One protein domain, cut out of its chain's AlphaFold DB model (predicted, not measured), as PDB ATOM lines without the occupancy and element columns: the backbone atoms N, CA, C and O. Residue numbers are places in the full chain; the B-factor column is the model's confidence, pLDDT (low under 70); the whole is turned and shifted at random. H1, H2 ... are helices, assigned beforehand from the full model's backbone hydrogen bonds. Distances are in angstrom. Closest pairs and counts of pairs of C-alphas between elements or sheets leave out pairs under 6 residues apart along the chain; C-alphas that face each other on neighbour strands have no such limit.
ATOM      1  N   TYR A   2     -39.759 -62.314 -43.577       85.12
ATOM      2  CA  TYR A   2     -39.092 -61.084 -43.077       85.12
ATOM      3  C   TYR A   2     -37.931 -60.564 -43.930       85.12
ATOM      4  O   TYR A   2     -37.795 -59.358 -44.018       85.12
ATOM      5  N   GLN A   3     -37.168 -61.404 -44.638       86.31
ATOM      6  CA  GLN A   3     -36.156 -60.909 -45.594       86.31
ATOM      7  C   GLN A   3     -36.798 -60.048 -46.693       86.31
ATOM      8  O   GLN A   3     -36.332 -58.957 -46.985       86.31
ATOM      9  N   ARG A   4     -37.931 -60.494 -47.250       86.94
ATOM     10  CA  ARG A   4     -38.670 -59.741 -48.274       86.94
ATOM     11  C   ARG A   4     -39.156 -58.387 -47.747       86.94
ATOM     12  O   ARG A   4     -39.116 -57.406 -48.476       86.94
ATOM     13  N   ARG A   5     -39.594 -58.341 -46.486       85.69
ATOM     14  CA  ARG A   5     -40.023 -57.107 -45.810       85.69
ATOM     15  C   ARG A   5     -38.837 -56.196 -45.483       85.69
ATOM     16  O   ARG A   5     -38.933 -54.998 -45.677       85.69
ATOM     17  N   TYR A   6     -37.706 -56.780 -45.089       85.56
ATOM     18  CA  TYR A   6     -36.446 -56.078 -44.836       85.56
ATOM     19  C   TYR A   6     -35.933 -55.324 -46.068       85.56
ATOM     20  O   TYR A   6     -35.395 -54.235 -45.913       85.56
ATOM     21  N   LEU A   7     -36.103 -55.914 -47.256       85.81
ATOM     22  CA  LEU A   7     -35.677 -55.341 -48.537       85.81
ATOM     23  C   LEU A   7     -36.694 -54.364 -49.148       85.81
ATOM     24  O   LEU A   7     -36.323 -53.560 -49.989       85.81
ATOM     25  N   ARG A   8     -37.983 -54.454 -48.789       85.88
ATOM     26  CA  ARG A   8     -39.034 -53.577 -49.339       85.88
ATOM     27  C   ARG A   8     -39.313 -52.354 -48.472       85.88
ATOM     28  O   ARG A   8     -39.543 -51.277 -49.007       85.88
ATOM     29  N   ASP A   9     -39.311 -52.527 -47.153       84.94
ATOM     30  CA  ASP A   9     -39.778 -51.513 -46.214       84.94
ATOM     31  C   ASP A   9     -38.598 -50.921 -45.429       84.94
ATOM     32  O   ASP A   9     -38.136 -51.492 -44.439       84.94
ATOM     33  N   LEU A  10     -38.151 -49.720 -45.810       83.94
ATOM     34  CA  LEU A  10     -37.056 -49.006 -45.128       83.94
ATOM     35  C   LEU A  10     -37.400 -48.605 -43.678       83.94
ATOM     36  O   LEU A  10     -36.511 -48.453 -42.838       83.94
ATOM     37  N   HIS A  11     -38.690 -48.452 -43.365       81.31
ATOM     38  CA  HIS A  11     -39.183 -48.134 -42.019       81.31
ATOM     39  C   HIS A  11     -39.261 -49.380 -41.113       81.31
ATOM     40  O   HIS A  11     -39.297 -49.285 -39.882       81.31
ATOM     41  N   PHE A  12     -39.308 -50.581 -41.690       80.25
ATOM     42  CA  PHE A  12     -39.527 -51.801 -40.924       80.25
ATOM     43  C   PHE A  12     -38.289 -52.162 -40.091       80.25
ATOM     44  O   PHE A  12     -37.234 -52.446 -40.644       80.25
ATOM     45  N   ASP A  13     -38.407 -52.209 -38.757       76.44
ATOM     46  CA  ASP A  13     -37.319 -52.629 -37.843       76.44
ATOM     47  C   ASP A  13     -36.054 -51.733 -37.930       76.44
ATOM     48  O   ASP A  13     -34.914 -52.190 -37.786       76.44
ATOM     49  N   ASN A  14     -36.252 -50.440 -38.227       83.25
ATOM     50  CA  ASN A  14     -35.195 -49.443 -38.435       83.25
ATOM     51  C   ASN A  14     -35.053 -48.479 -37.240       83.25
ATOM     52  O   ASN A  14     -35.301 -47.287 -37.346       83.25
ATOM     53  N   PHE A  15     -34.705 -49.010 -36.067       81.75
ATOM     54  CA  PHE A  15     -34.482 -48.221 -34.841       81.75
ATOM     55  C   PHE A  15     -33.076 -48.413 -34.258       81.75
ATOM     56  O   PHE A  15     -32.821 -48.088 -33.096       81.75
ATOM     57  N   TYR A  16     -32.153 -48.974 -35.038       82.31
ATOM     58  CA  TYR A  16     -30.839 -49.345 -34.535       82.31
ATOM     59  C   TYR A  16     -29.760 -48.395 -35.033       82.31
ATOM     60  O   TYR A  16     -29.635 -48.149 -36.227       82.31
ATOM     61  N   ILE A  17     -28.935 -47.921 -34.106       83.75
ATOM     62  CA  ILE A  17     -27.824 -47.014 -34.399       83.75
ATOM     63  C   ILE A  17     -26.555 -47.846 -34.533       83.75
ATOM     64  O   ILE A  17     -25.910 -48.200 -33.540       83.75
ATOM     65  N   SER A  18     -26.234 -48.216 -35.772       84.56
ATOM     66  CA  SER A  18     -25.042 -48.989 -36.126       84.56
ATOM     67  C   SER A  18     -23.761 -48.142 -36.077       84.56
ATOM     68  O   SER A  18     -23.794 -46.923 -35.900       84.56
ATOM     69  N   ALA A  19     -22.596 -48.786 -36.207       83.75
ATOM     70  CA  ALA A  19     -21.325 -48.070 -36.354       83.75
ATOM     71  C   ALA A  19     -21.287 -47.243 -37.652       83.75
ATOM     72  O   ALA A  19     -20.835 -46.103 -37.631       83.75
ATOM     73  N   GLN A  20     -21.860 -47.779 -38.734       84.56
ATOM     74  CA  GLN A  20     -21.987 -47.091 -40.021       84.56
ATOM     75  C   GLN A  20     -22.842 -45.817 -39.910       84.56
ATOM     76  O   GLN A  20     -22.492 -44.796 -40.490       84.56
ATOM     77  N   PHE A  21     -23.904 -45.828 -39.092       88.31
ATOM     78  CA  PHE A  21     -24.688 -44.617 -38.805       88.31
ATOM     79  C   PHE A  21     -23.833 -43.518 -38.163       88.31
ATOM     80  O   PHE A  21     -23.939 -42.355 -38.534       88.31
ATOM     81  N   ARG A  22     -22.967 -43.877 -37.205       87.06
ATOM     82  CA  ARG A  22     -22.084 -42.901 -36.546       87.06
ATOM     83  C   ARG A  22     -21.064 -42.311 -37.514       87.06
ATOM     84  O   ARG A  22     -20.789 -41.124 -37.425       87.06
ATOM     85  N   GLN A  23     -20.526 -43.127 -38.419       88.75
ATOM     86  CA  GLN A  23     -19.605 -42.660 -39.460       88.75
ATOM     87  C   GLN A  23     -20.299 -41.688 -40.417       88.75
ATOM     88  O   GLN A  23     -19.757 -40.622 -40.687       88.75
ATOM     89  N   LEU A  24     -21.518 -42.013 -40.860       88.12
ATOM     90  CA  LEU A  24     -22.308 -41.121 -41.706       88.12
ATOM     91  C   LEU A  24     -22.592 -39.784 -41.006       88.12
ATOM     92  O   LEU A  24     -22.415 -38.732 -41.606       88.12
ATOM     93  N   ASP A  25     -22.994 -39.809 -39.734       89.19
ATOM     94  CA  ASP A  25     -23.273 -38.586 -38.973       89.19
ATOM     95  C   ASP A  25     -22.015 -37.727 -38.777       89.19
ATOM     96  O   ASP A  25     -22.069 -36.510 -38.928       89.19
ATOM     97  N   GLN A  26     -20.863 -38.354 -38.513       89.06
ATOM     98  CA  GLN A  26     -19.574 -37.662 -38.434       89.06
ATOM     99  C   GLN A  26     -19.184 -37.020 -39.764       89.06
ATOM    100  O   GLN A  26     -18.697 -35.891 -39.769       89.06
ATOM    101  N   GLN A  27     -19.416 -37.714 -40.878       89.88
ATOM    102  CA  GLN A  27     -19.149 -37.179 -42.206       89.88
ATOM    103  C   GLN A  27     -20.039 -35.964 -42.494       89.88
ATOM    104  O   GLN A  27     -19.527 -34.894 -42.810       89.88
ATOM    105  N   VAL A  28     -21.351 -36.084 -42.284       87.50
ATOM    106  CA  VAL A  28     -22.294 -34.971 -42.471       87.50
ATOM    107  C   VAL A  28     -21.945 -33.791 -41.562       87.50
ATOM    108  O   VAL A  28     -21.987 -32.646 -42.002       87.50
ATOM    109  N   ALA A  29     -21.546 -34.048 -40.314       87.75
ATOM    110  CA  ALA A  29     -21.098 -33.003 -39.398       87.75
ATOM    111  C   ALA A  29     -19.803 -32.321 -39.874       87.75
ATOM    112  O   ALA A  29     -19.667 -31.107 -39.731       87.75
ATOM    113  N   SER A  30     -18.867 -33.073 -40.465       87.69
ATOM    114  CA  SER A  30     -17.639 -32.511 -41.046       87.69
ATOM    115  C   SER A  30     -17.901 -31.664 -42.293       87.69
ATOM    116  O   SER A  30     -17.203 -30.683 -42.527       87.69
ATOM    117  N   GLU A  31     -18.957 -31.989 -43.041       88.69
ATOM    118  CA  GLU A  31     -19.431 -31.245 -44.212       88.69
ATOM    119  C   GLU A  31     -20.302 -30.025 -43.829       88.69
ATOM    120  O   GLU A  31     -20.825 -29.333 -44.699       88.69
ATOM    121  N   GLY A  32     -20.462 -29.732 -42.529       79.75
ATOM    122  CA  GLY A  32     -21.243 -28.595 -42.021       79.75
ATOM    123  C   GLY A  32     -22.750 -28.852 -41.905       79.75
ATOM    124  O   GLY A  32     -23.524 -27.929 -41.647       79.75
ATOM    125  N   GLY A  33     -23.190 -30.097 -42.084       81.31
ATOM    126  CA  GLY A  33     -24.577 -30.512 -41.913       81.31
ATOM    127  C   GLY A  33     -25.010 -30.633 -40.447       81.31
ATOM    128  O   GLY A  33     -24.207 -30.656 -39.512       81.31
ATOM    129  N   ALA A  34     -26.325 -30.730 -40.229       79.69
ATOM    130  CA  ALA A  34     -26.890 -30.888 -38.892       79.69
ATOM    131  C   ALA A  34     -26.582 -32.284 -38.312       79.69
ATOM    132  O   ALA A  34     -27.095 -33.292 -38.797       79.69
ATOM    133  N   SER A  35     -25.783 -32.320 -37.243       82.00
ATOM    134  CA  SER A  35     -25.441 -33.543 -36.504       82.00
ATOM    135  C   SER A  35     -26.645 -34.094 -35.732       82.00
ATOM    136  O   SER A  35     -27.326 -33.368 -34.999       82.00
ATOM    137  N   VAL A  36     -26.905 -35.397 -35.861       81.00
ATOM    138  CA  VAL A  36     -27.974 -36.099 -35.136       81.00
ATOM    139  C   VAL A  36     -27.496 -36.554 -33.758       81.00
ATOM    140  O   VAL A  36     -28.271 -36.515 -32.795       81.00
ATOM    141  N   LEU A  37     -26.224 -36.929 -33.606       81.00
ATOM    142  CA  LEU A  37     -25.635 -37.192 -32.294       81.00
ATOM    143  C   LEU A  37     -25.266 -35.850 -31.623       81.00
ATOM    144  O   LEU A  37     -24.770 -34.956 -32.309       81.00
ATOM    145  N   PRO A  38     -25.480 -35.658 -30.303       75.62
ATOM    146  CA  PRO A  38     -25.841 -36.631 -29.267       75.62
ATOM    147  C   PRO A  38     -27.346 -36.945 -29.181       75.62
ATOM    148  O   PRO A  38     -28.209 -36.091 -29.387       75.62
ATOM    149  N   LEU A  39     -27.667 -38.192 -28.827       75.88
ATOM    150  CA  LEU A  39     -29.043 -38.627 -28.576       75.88
ATOM    151  C   LEU A  39     -29.556 -38.021 -27.268       75.88
ATOM    152  O   LEU A  39     -28.896 -38.107 -26.229       75.88
ATOM    153  N   THR A  40     -30.756 -37.450 -27.301       74.12
ATOM    154  CA  THR A  40     -31.443 -37.010 -26.085       74.12
ATOM    155  C   THR A  40     -31.867 -38.216 -25.245       74.12
ATOM    156  O   THR A  40     -32.081 -39.318 -25.749       74.12
ATOM    157  N   ARG A  41     -32.059 -38.028 -23.933       69.31
ATOM    158  CA  ARG A  41     -32.393 -39.125 -23.003       69.31
ATOM    159  C   ARG A  41     -33.658 -39.907 -23.399       69.31
ATOM    160  O   ARG A  41     -33.742 -41.097 -23.107       69.31
ATOM    161  N   ARG A  42     -34.623 -39.252 -24.059       68.56
ATOM    162  CA  ARG A  42     -35.850 -39.882 -24.583       68.56
ATOM    163  C   ARG A  42     -35.575 -40.696 -25.850       68.56
ATOM    164  O   ARG A  42     -36.069 -41.812 -25.988       68.56
ATOM    165  N   GLU A  43     -34.737 -40.179 -26.742       75.75
ATOM    166  CA  GLU A  43     -34.319 -40.879 -27.962       75.75
ATOM    167  C   GLU A  43     -33.473 -42.115 -27.642       75.75
ATOM    168  O   GLU A  43     -33.685 -43.157 -28.253       75.75
ATOM    169  N   THR A  44     -32.607 -42.069 -26.627       72.81
ATOM    170  CA  THR A  44     -31.804 -43.228 -26.181       72.81
ATOM    171  C   THR A  44     -32.658 -44.393 -25.660       72.81
ATOM    172  O   THR A  44     -32.196 -45.531 -25.620       72.81
ATOM    173  N   GLN A  45     -33.911 -44.149 -25.257       68.56
ATOM    174  CA  GLN A  45     -34.852 -45.225 -24.914       68.56
ATOM    175  C   GLN A  45     -35.502 -45.862 -26.149       68.56
ATOM    176  O   GLN A  45     -35.971 -47.000 -26.078       68.56
ATOM    177  N   THR A  46     -35.544 -45.129 -27.262       72.75
ATOM    178  CA  THR A  46     -36.195 -45.546 -28.508       72.75
ATOM    179  C   THR A  46     -35.198 -46.202 -29.461       72.75
ATOM    180  O   THR A  46     -35.503 -47.251 -30.024       72.75
ATOM    181  N   TYR A  47     -33.996 -45.633 -29.589       77.94
ATOM    182  CA  TYR A  47     -32.946 -46.109 -30.483       77.94
ATOM    183  C   TYR A  47     -31.890 -46.926 -29.736       77.94
ATOM    184  O   TYR A  47     -31.366 -46.492 -28.709       77.94
ATOM    185  N   VAL A  48     -31.551 -48.109 -30.257       76.19
ATOM    186  CA  VAL A  48     -30.656 -49.066 -29.579       76.19
ATOM    187  C   VAL A  48     -29.412 -49.360 -30.408       76.19
ATOM    188  O   VAL A  48     -29.449 -49.402 -31.633       76.19
ATOM    189  N   THR A  49     -28.276 -49.567 -29.741       73.25
ATOM    190  CA  THR A  49     -27.039 -49.968 -30.425       73.25
ATOM    191  C   THR A  49     -27.112 -51.469 -30.749       73.25
ATOM    192  O   THR A  49     -27.389 -52.260 -29.844       73.25
ATOM    193  N   PRO A  50     -26.855 -51.908 -31.994       67.19
ATOM    194  CA  PRO A  50     -27.094 -53.289 -32.422       67.19
ATOM    195  C   PRO A  50     -26.230 -54.326 -31.691       67.19
ATOM    196  O   PRO A  50     -26.667 -55.459 -31.531       67.19
ATOM    197  N   LEU A  51     -25.044 -53.938 -31.205       60.69
ATOM    198  CA  LEU A  51     -24.144 -54.810 -30.437       60.69
ATOM    199  C   LEU A  51     -24.409 -54.799 -28.927       60.69
ATOM    200  O   LEU A  51     -23.770 -55.537 -28.182       60.69
ATOM    201  N   SER A  52     -25.316 -53.952 -28.439       62.78
ATOM    202  CA  SER A  52     -25.593 -53.926 -27.009       62.78
ATOM    203  C   SER A  52     -26.529 -55.077 -26.647       62.78
ATOM    204  O   SER A  52     -27.648 -55.154 -27.147       62.78
ATOM    205  N   LEU A  53     -26.104 -55.934 -25.711       56.06
ATOM    206  CA  LEU A  53     -26.954 -56.961 -25.081       56.06
ATOM    207  C   LEU A  53     -28.135 -56.358 -24.290       56.06
ATOM    208  O   LEU A  53     -28.963 -57.078 -23.734       56.06
ATOM    209  N   ARG A  54     -28.231 -55.025 -24.227       56.78
ATOM    210  CA  ARG A  54     -29.359 -54.315 -23.635       56.78
ATOM    211  C   ARG A  54     -30.583 -54.452 -24.532       56.78
ATOM    212  O   ARG A  54     -30.729 -53.747 -25.525       56.78
ATOM    213  N   LEU A  55     -31.490 -55.340 -24.133       57.91
ATOM    214  CA  LEU A  55     -32.812 -55.435 -24.738       57.91
ATOM    215  C   LEU A  55     -33.587 -54.128 -24.537       57.91
ATOM    216  O   LEU A  55     -33.712 -53.644 -23.409       57.91
ATOM    217  N   PRO A 191     -25.485 -55.041 -47.664       88.38
ATOM    218  CA  PRO A 191     -24.899 -53.802 -47.155       88.38
ATOM    219  C   PRO A 191     -25.475 -52.543 -47.820       88.38
ATOM    220  O   PRO A 191     -25.682 -51.545 -47.133       88.38
ATOM    221  N   ASP A 192     -25.797 -52.583 -49.118       88.69
ATOM    222  CA  ASP A 192     -26.323 -51.416 -49.850       88.69
ATOM    223  C   ASP A 192     -27.691 -50.973 -49.313       88.69
ATOM    224  O   ASP A 192     -27.930 -49.793 -49.044       88.69
ATOM    225  N   GLN A 193     -28.562 -51.950 -49.059       88.31
ATOM    226  CA  GLN A 193     -29.875 -51.728 -48.455       88.31
ATOM    227  C   GLN A 193     -29.760 -51.213 -47.018       88.31
ATOM    228  O   GLN A 193     -30.531 -50.350 -46.598       88.31
ATOM    229  N   GLU A 194     -28.778 -51.691 -46.251       88.06
ATOM    230  CA  GLU A 194     -28.538 -51.177 -44.901       88.06
ATOM    231  C   GLU A 194     -28.104 -49.704 -44.924       88.06
ATOM    232  O   GLU A 194     -28.574 -48.916 -44.102       88.06
ATOM    233  N   GLN A 195     -27.289 -49.288 -45.899       89.25
ATOM    234  CA  GLN A 195     -26.916 -47.880 -46.047       89.25
ATOM    235  C   GLN A 195     -28.117 -46.983 -46.372       89.25
ATOM    236  O   GLN A 195     -28.252 -45.908 -45.786       89.25
ATOM    237  N   GLU A 196     -29.009 -47.402 -47.273       90.62
ATOM    238  CA  GLU A 196     -30.242 -46.658 -47.578       90.62
ATOM    239  C   GLU A 196     -31.116 -46.487 -46.335       90.62
ATOM    240  O   GLU A 196     -31.594 -45.388 -46.045       90.62
ATOM    241  N   ARG A 197     -31.253 -47.549 -45.538       90.56
ATOM    242  CA  ARG A 197     -31.997 -47.521 -44.274       90.56
ATOM    243  C   ARG A 197     -31.369 -46.592 -43.247       90.56
ATOM    244  O   ARG A 197     -32.100 -45.886 -42.553       90.56
ATOM    245  N   ILE A 198     -30.042 -46.569 -43.157       89.88
ATOM    246  CA  ILE A 198     -29.293 -45.671 -42.272       89.88
ATOM    247  C   ILE A 198     -29.513 -44.209 -42.680       89.88
ATOM    248  O   ILE A 198     -29.813 -43.382 -41.817       89.88
ATOM    249  N   ARG A 199     -29.428 -43.887 -43.979       90.12
ATOM    250  CA  ARG A 199     -29.699 -42.531 -44.496       90.12
ATOM    251  C   ARG A 199     -31.143 -42.112 -44.231       90.12
ATOM    252  O   ARG A 199     -31.380 -41.011 -43.739       90.12
ATOM    253  N   PHE A 200     -32.095 -43.006 -44.498       91.31
ATOM    254  CA  PHE A 200     -33.508 -42.775 -44.210       91.31
ATOM    255  C   PHE A 200     -33.740 -42.499 -42.719       91.31
ATOM    256  O   PHE A 200     -34.423 -41.541 -42.369       91.31
ATOM    257  N   LEU A 201     -33.127 -43.291 -41.832       90.50
ATOM    258  CA  LEU A 201     -33.233 -43.101 -40.386       90.50
ATOM    259  C   LEU A 201     -32.655 -41.751 -39.943       90.50
ATOM    260  O   LEU A 201     -33.257 -41.068 -39.118       90.50
ATOM    261  N   HIS A 202     -31.509 -41.351 -40.499       90.31
ATOM    262  CA  HIS A 202     -30.870 -40.065 -40.203       90.31
ATOM    263  C   HIS A 202     -31.784 -38.891 -40.569       90.31
ATOM    264  O   HIS A 202     -32.091 -38.049 -39.720       90.31
ATOM    265  N   GLN A 203     -32.323 -38.902 -41.790       90.56
ATOM    266  CA  GLN A 203     -33.274 -37.895 -42.261       90.56
ATOM    267  C   GLN A 203     -34.566 -37.893 -41.444       90.56
ATOM    268  O   GLN A 203     -35.083 -36.827 -41.108       90.56
ATOM    269  N   HIS A 204     -35.072 -39.073 -41.084       90.19
ATOM    270  CA  HIS A 204     -36.270 -39.199 -40.269       90.19
ATOM    271  C   HIS A 204     -36.074 -38.544 -38.896       90.19
ATOM    272  O   HIS A 204     -36.887 -37.704 -38.506       90.19
ATOM    273  N   ILE A 205     -34.956 -38.815 -38.211       88.25
ATOM    274  CA  ILE A 205     -34.646 -38.196 -36.911       88.25
ATOM    275  C   ILE A 205     -34.517 -36.672 -37.035       88.25
ATOM    276  O   ILE A 205     -35.058 -35.940 -36.203       88.25
ATOM    277  N   LEU A 206     -33.846 -36.172 -38.076       88.75
ATOM    278  CA  LEU A 206     -33.754 -34.728 -38.320       88.75
ATOM    279  C   LEU A 206     -35.135 -34.107 -38.549       88.75
ATOM    280  O   LEU A 206     -35.446 -33.067 -37.970       88.75
ATOM    281  N   SER A 207     -35.982 -34.753 -39.351       89.19
ATOM    282  CA  SER A 207     -37.328 -34.265 -39.654       89.19
ATOM    283  C   SER A 207     -38.223 -34.204 -38.413       89.19
ATOM    284  O   SER A 207     -38.913 -33.203 -38.220       89.19
ATOM    285  N   GLU A 208     -38.136 -35.203 -37.531       87.38
ATOM    286  CA  GLU A 208     -38.841 -35.252 -36.246       87.38
ATOM    287  C   GLU A 208     -38.369 -34.136 -35.306       87.38
ATOM    288  O   GLU A 208     -39.171 -33.403 -34.728       87.38
ATOM    289  N   ARG A 209     -37.055 -33.913 -35.195       86.69
ATOM    290  CA  ARG A 209     -36.524 -32.806 -34.379       86.69
ATOM    291  C   ARG A 209     -36.957 -31.444 -34.915       86.69
ATOM    292  O   ARG A 209     -37.303 -30.551 -34.138       86.69
ATOM    293  N   LEU A 210     -36.973 -31.277 -36.237       88.62
ATOM    294  CA  LEU A 210     -37.436 -30.051 -36.879       88.62
ATOM    295  C   LEU A 210     -38.943 -29.843 -36.694       88.62
ATOM    296  O   LEU A 210     -39.362 -28.710 -36.461       88.62
ATOM    297  N   SER A 211     -39.760 -30.894 -36.785       87.69
ATOM    298  CA  SER A 211     -41.214 -30.796 -36.608       87.69
ATOM    299  C   SER A 211     -41.567 -30.405 -35.170       87.69
ATOM    300  O   SER A 211     -42.320 -29.447 -34.970       87.69
ATOM    301  N   VAL A 212     -40.937 -31.042 -34.178       86.50
ATOM    302  CA  VAL A 212     -41.079 -30.706 -32.754       86.50
ATOM    303  C   VAL A 212     -40.596 -29.282 -32.487       86.50
ATOM    304  O   VAL A 212     -41.303 -28.499 -31.855       86.50
ATOM    305  N   GLY A 213     -39.439 -28.893 -33.028       84.88
ATOM    306  CA  GLY A 213     -38.921 -27.531 -32.897       84.88
ATOM    307  C   GLY A 213     -39.857 -26.474 -33.495       84.88
ATOM    308  O   GLY A 213     -40.099 -25.435 -32.880       84.88
ATOM    309  N   ARG A 214     -40.447 -26.738 -34.668       86.56
ATOM    310  CA  ARG A 214     -41.451 -25.854 -35.286       86.56
ATOM    311  C   ARG A 214     -42.728 -25.775 -34.452       86.56
ATOM    312  O   ARG A 214     -43.276 -24.685 -34.312       86.56
ATOM    313  N   ALA A 215     -43.197 -26.893 -33.903       84.31
ATOM    314  CA  ALA A 215     -44.373 -26.921 -33.038       84.31
ATOM    315  C   ALA A 215     -44.149 -26.093 -31.762       84.31
ATOM    316  O   ALA A 215     -44.984 -25.251 -31.431       84.31
ATOM    317  N   LEU A 216     -42.986 -26.246 -31.121       83.56
ATOM    318  CA  LEU A 216     -42.590 -25.453 -29.954       83.56
ATOM    319  C   LEU A 216     -42.500 -23.959 -30.283       83.56
ATOM    320  O   LEU A 216     -43.046 -23.143 -29.547       83.56
ATOM    321  N   ARG A 217     -41.889 -23.586 -31.416       82.44
ATOM    322  CA  ARG A 217     -41.844 -22.182 -31.867       82.44
ATOM    323  C   ARG A 217     -43.241 -21.603 -32.082       82.44
ATOM    324  O   ARG A 217     -43.510 -20.491 -31.649       82.44
ATOM    325  N   ARG A 218     -44.146 -22.351 -32.724       82.25
ATOM    326  CA  ARG A 218     -45.533 -21.909 -32.950       82.25
ATOM    327  C   ARG A 218     -46.294 -21.725 -31.638       82.25
ATOM    328  O   ARG A 218     -47.015 -20.744 -31.505       82.25
ATOM    329  N   SER A 219     -46.134 -22.641 -30.685       77.75
ATOM    330  CA  SER A 219     -46.727 -22.514 -29.350       77.75
ATOM    331  C   SER A 219     -46.171 -21.295 -28.610       77.75
ATOM    332  O   SER A 219     -46.957 -20.492 -28.119       77.75
ATOM    333  N   ALA A 220     -44.854 -21.072 -28.640       78.12
ATOM    334  CA  ALA A 220     -44.234 -19.902 -28.021       78.12
ATOM    335  C   ALA A 220     -44.745 -18.574 -28.608       78.12
ATOM    336  O   ALA A 220     -45.046 -17.649 -27.860       78.12
ATOM    337  N   VAL A 221     -44.897 -18.481 -29.935       80.19
ATOM    338  CA  VAL A 221     -45.448 -17.280 -30.591       80.19
ATOM    339  C   VAL A 221     -46.903 -17.038 -30.185       80.19
ATOM    340  O   VAL A 221     -47.261 -15.900 -29.896       80.19
ATOM    341  N   ARG A 222     -47.731 -18.090 -30.112       78.75
ATOM    342  CA  ARG A 222     -49.120 -17.972 -29.632       78.75
ATOM    343  C   ARG A 222     -49.166 -17.484 -28.188       78.75
ATOM    344  O   ARG A 222     -49.856 -16.518 -27.906       78.75
TER     345      ARG A 222
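What this domain is: This is residues 2 to 55 and 191 to 222 of the 400 residues of the protein "DC-STAMP domain containing 2" of Poecilia mexicana (UniProt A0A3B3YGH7). The long helix H4 makes the long axis; H2 packs on its residues 195 to 202 with residues 20 to 25 alone and slants away from it, and residues 210 to 222 of H4 stick out. H1 lies near H4's beginning, H3 among loops. The 86 printed residues, all helix in class, have four named helices, H1 to H4 in chain order; the whole is only just loose, close to compact, with radius of gyration of the C-alphas 14.7 A, spanning 48 by 29 by 27 A.

Where its parts are: Find C-alpha 191 at (-24.899, -53.802, -47.155), where H4, residues 191 to 222, begins; it runs 46.7 A to C-alpha 222 at (-49.120, -17.972, -29.632). H2 is residues 19 to 30, 16.7 A; H1, 2 to 8; H3, 43 to 46.

How they stand to each other: Look at Phe 21 and Ile 198, the closest C-alphas, 5.9 A, where H2 and H4 touch at a steep tilt of 56 degrees. H1 is close to H4 but not clearly touching; H3 touches no helix. H1, H2 and H4 have every O i to N i+4 pair within hydrogen-bond range; H3 is too short for one.

The domain as a whole: Residues 56 to 190 are cut out, a 23.8 A gap between C-alphas 55 and 191. The H2 to H3 link is long. Find pLDDT under 70 at residues 41 to 42, 45 and 50 to 55.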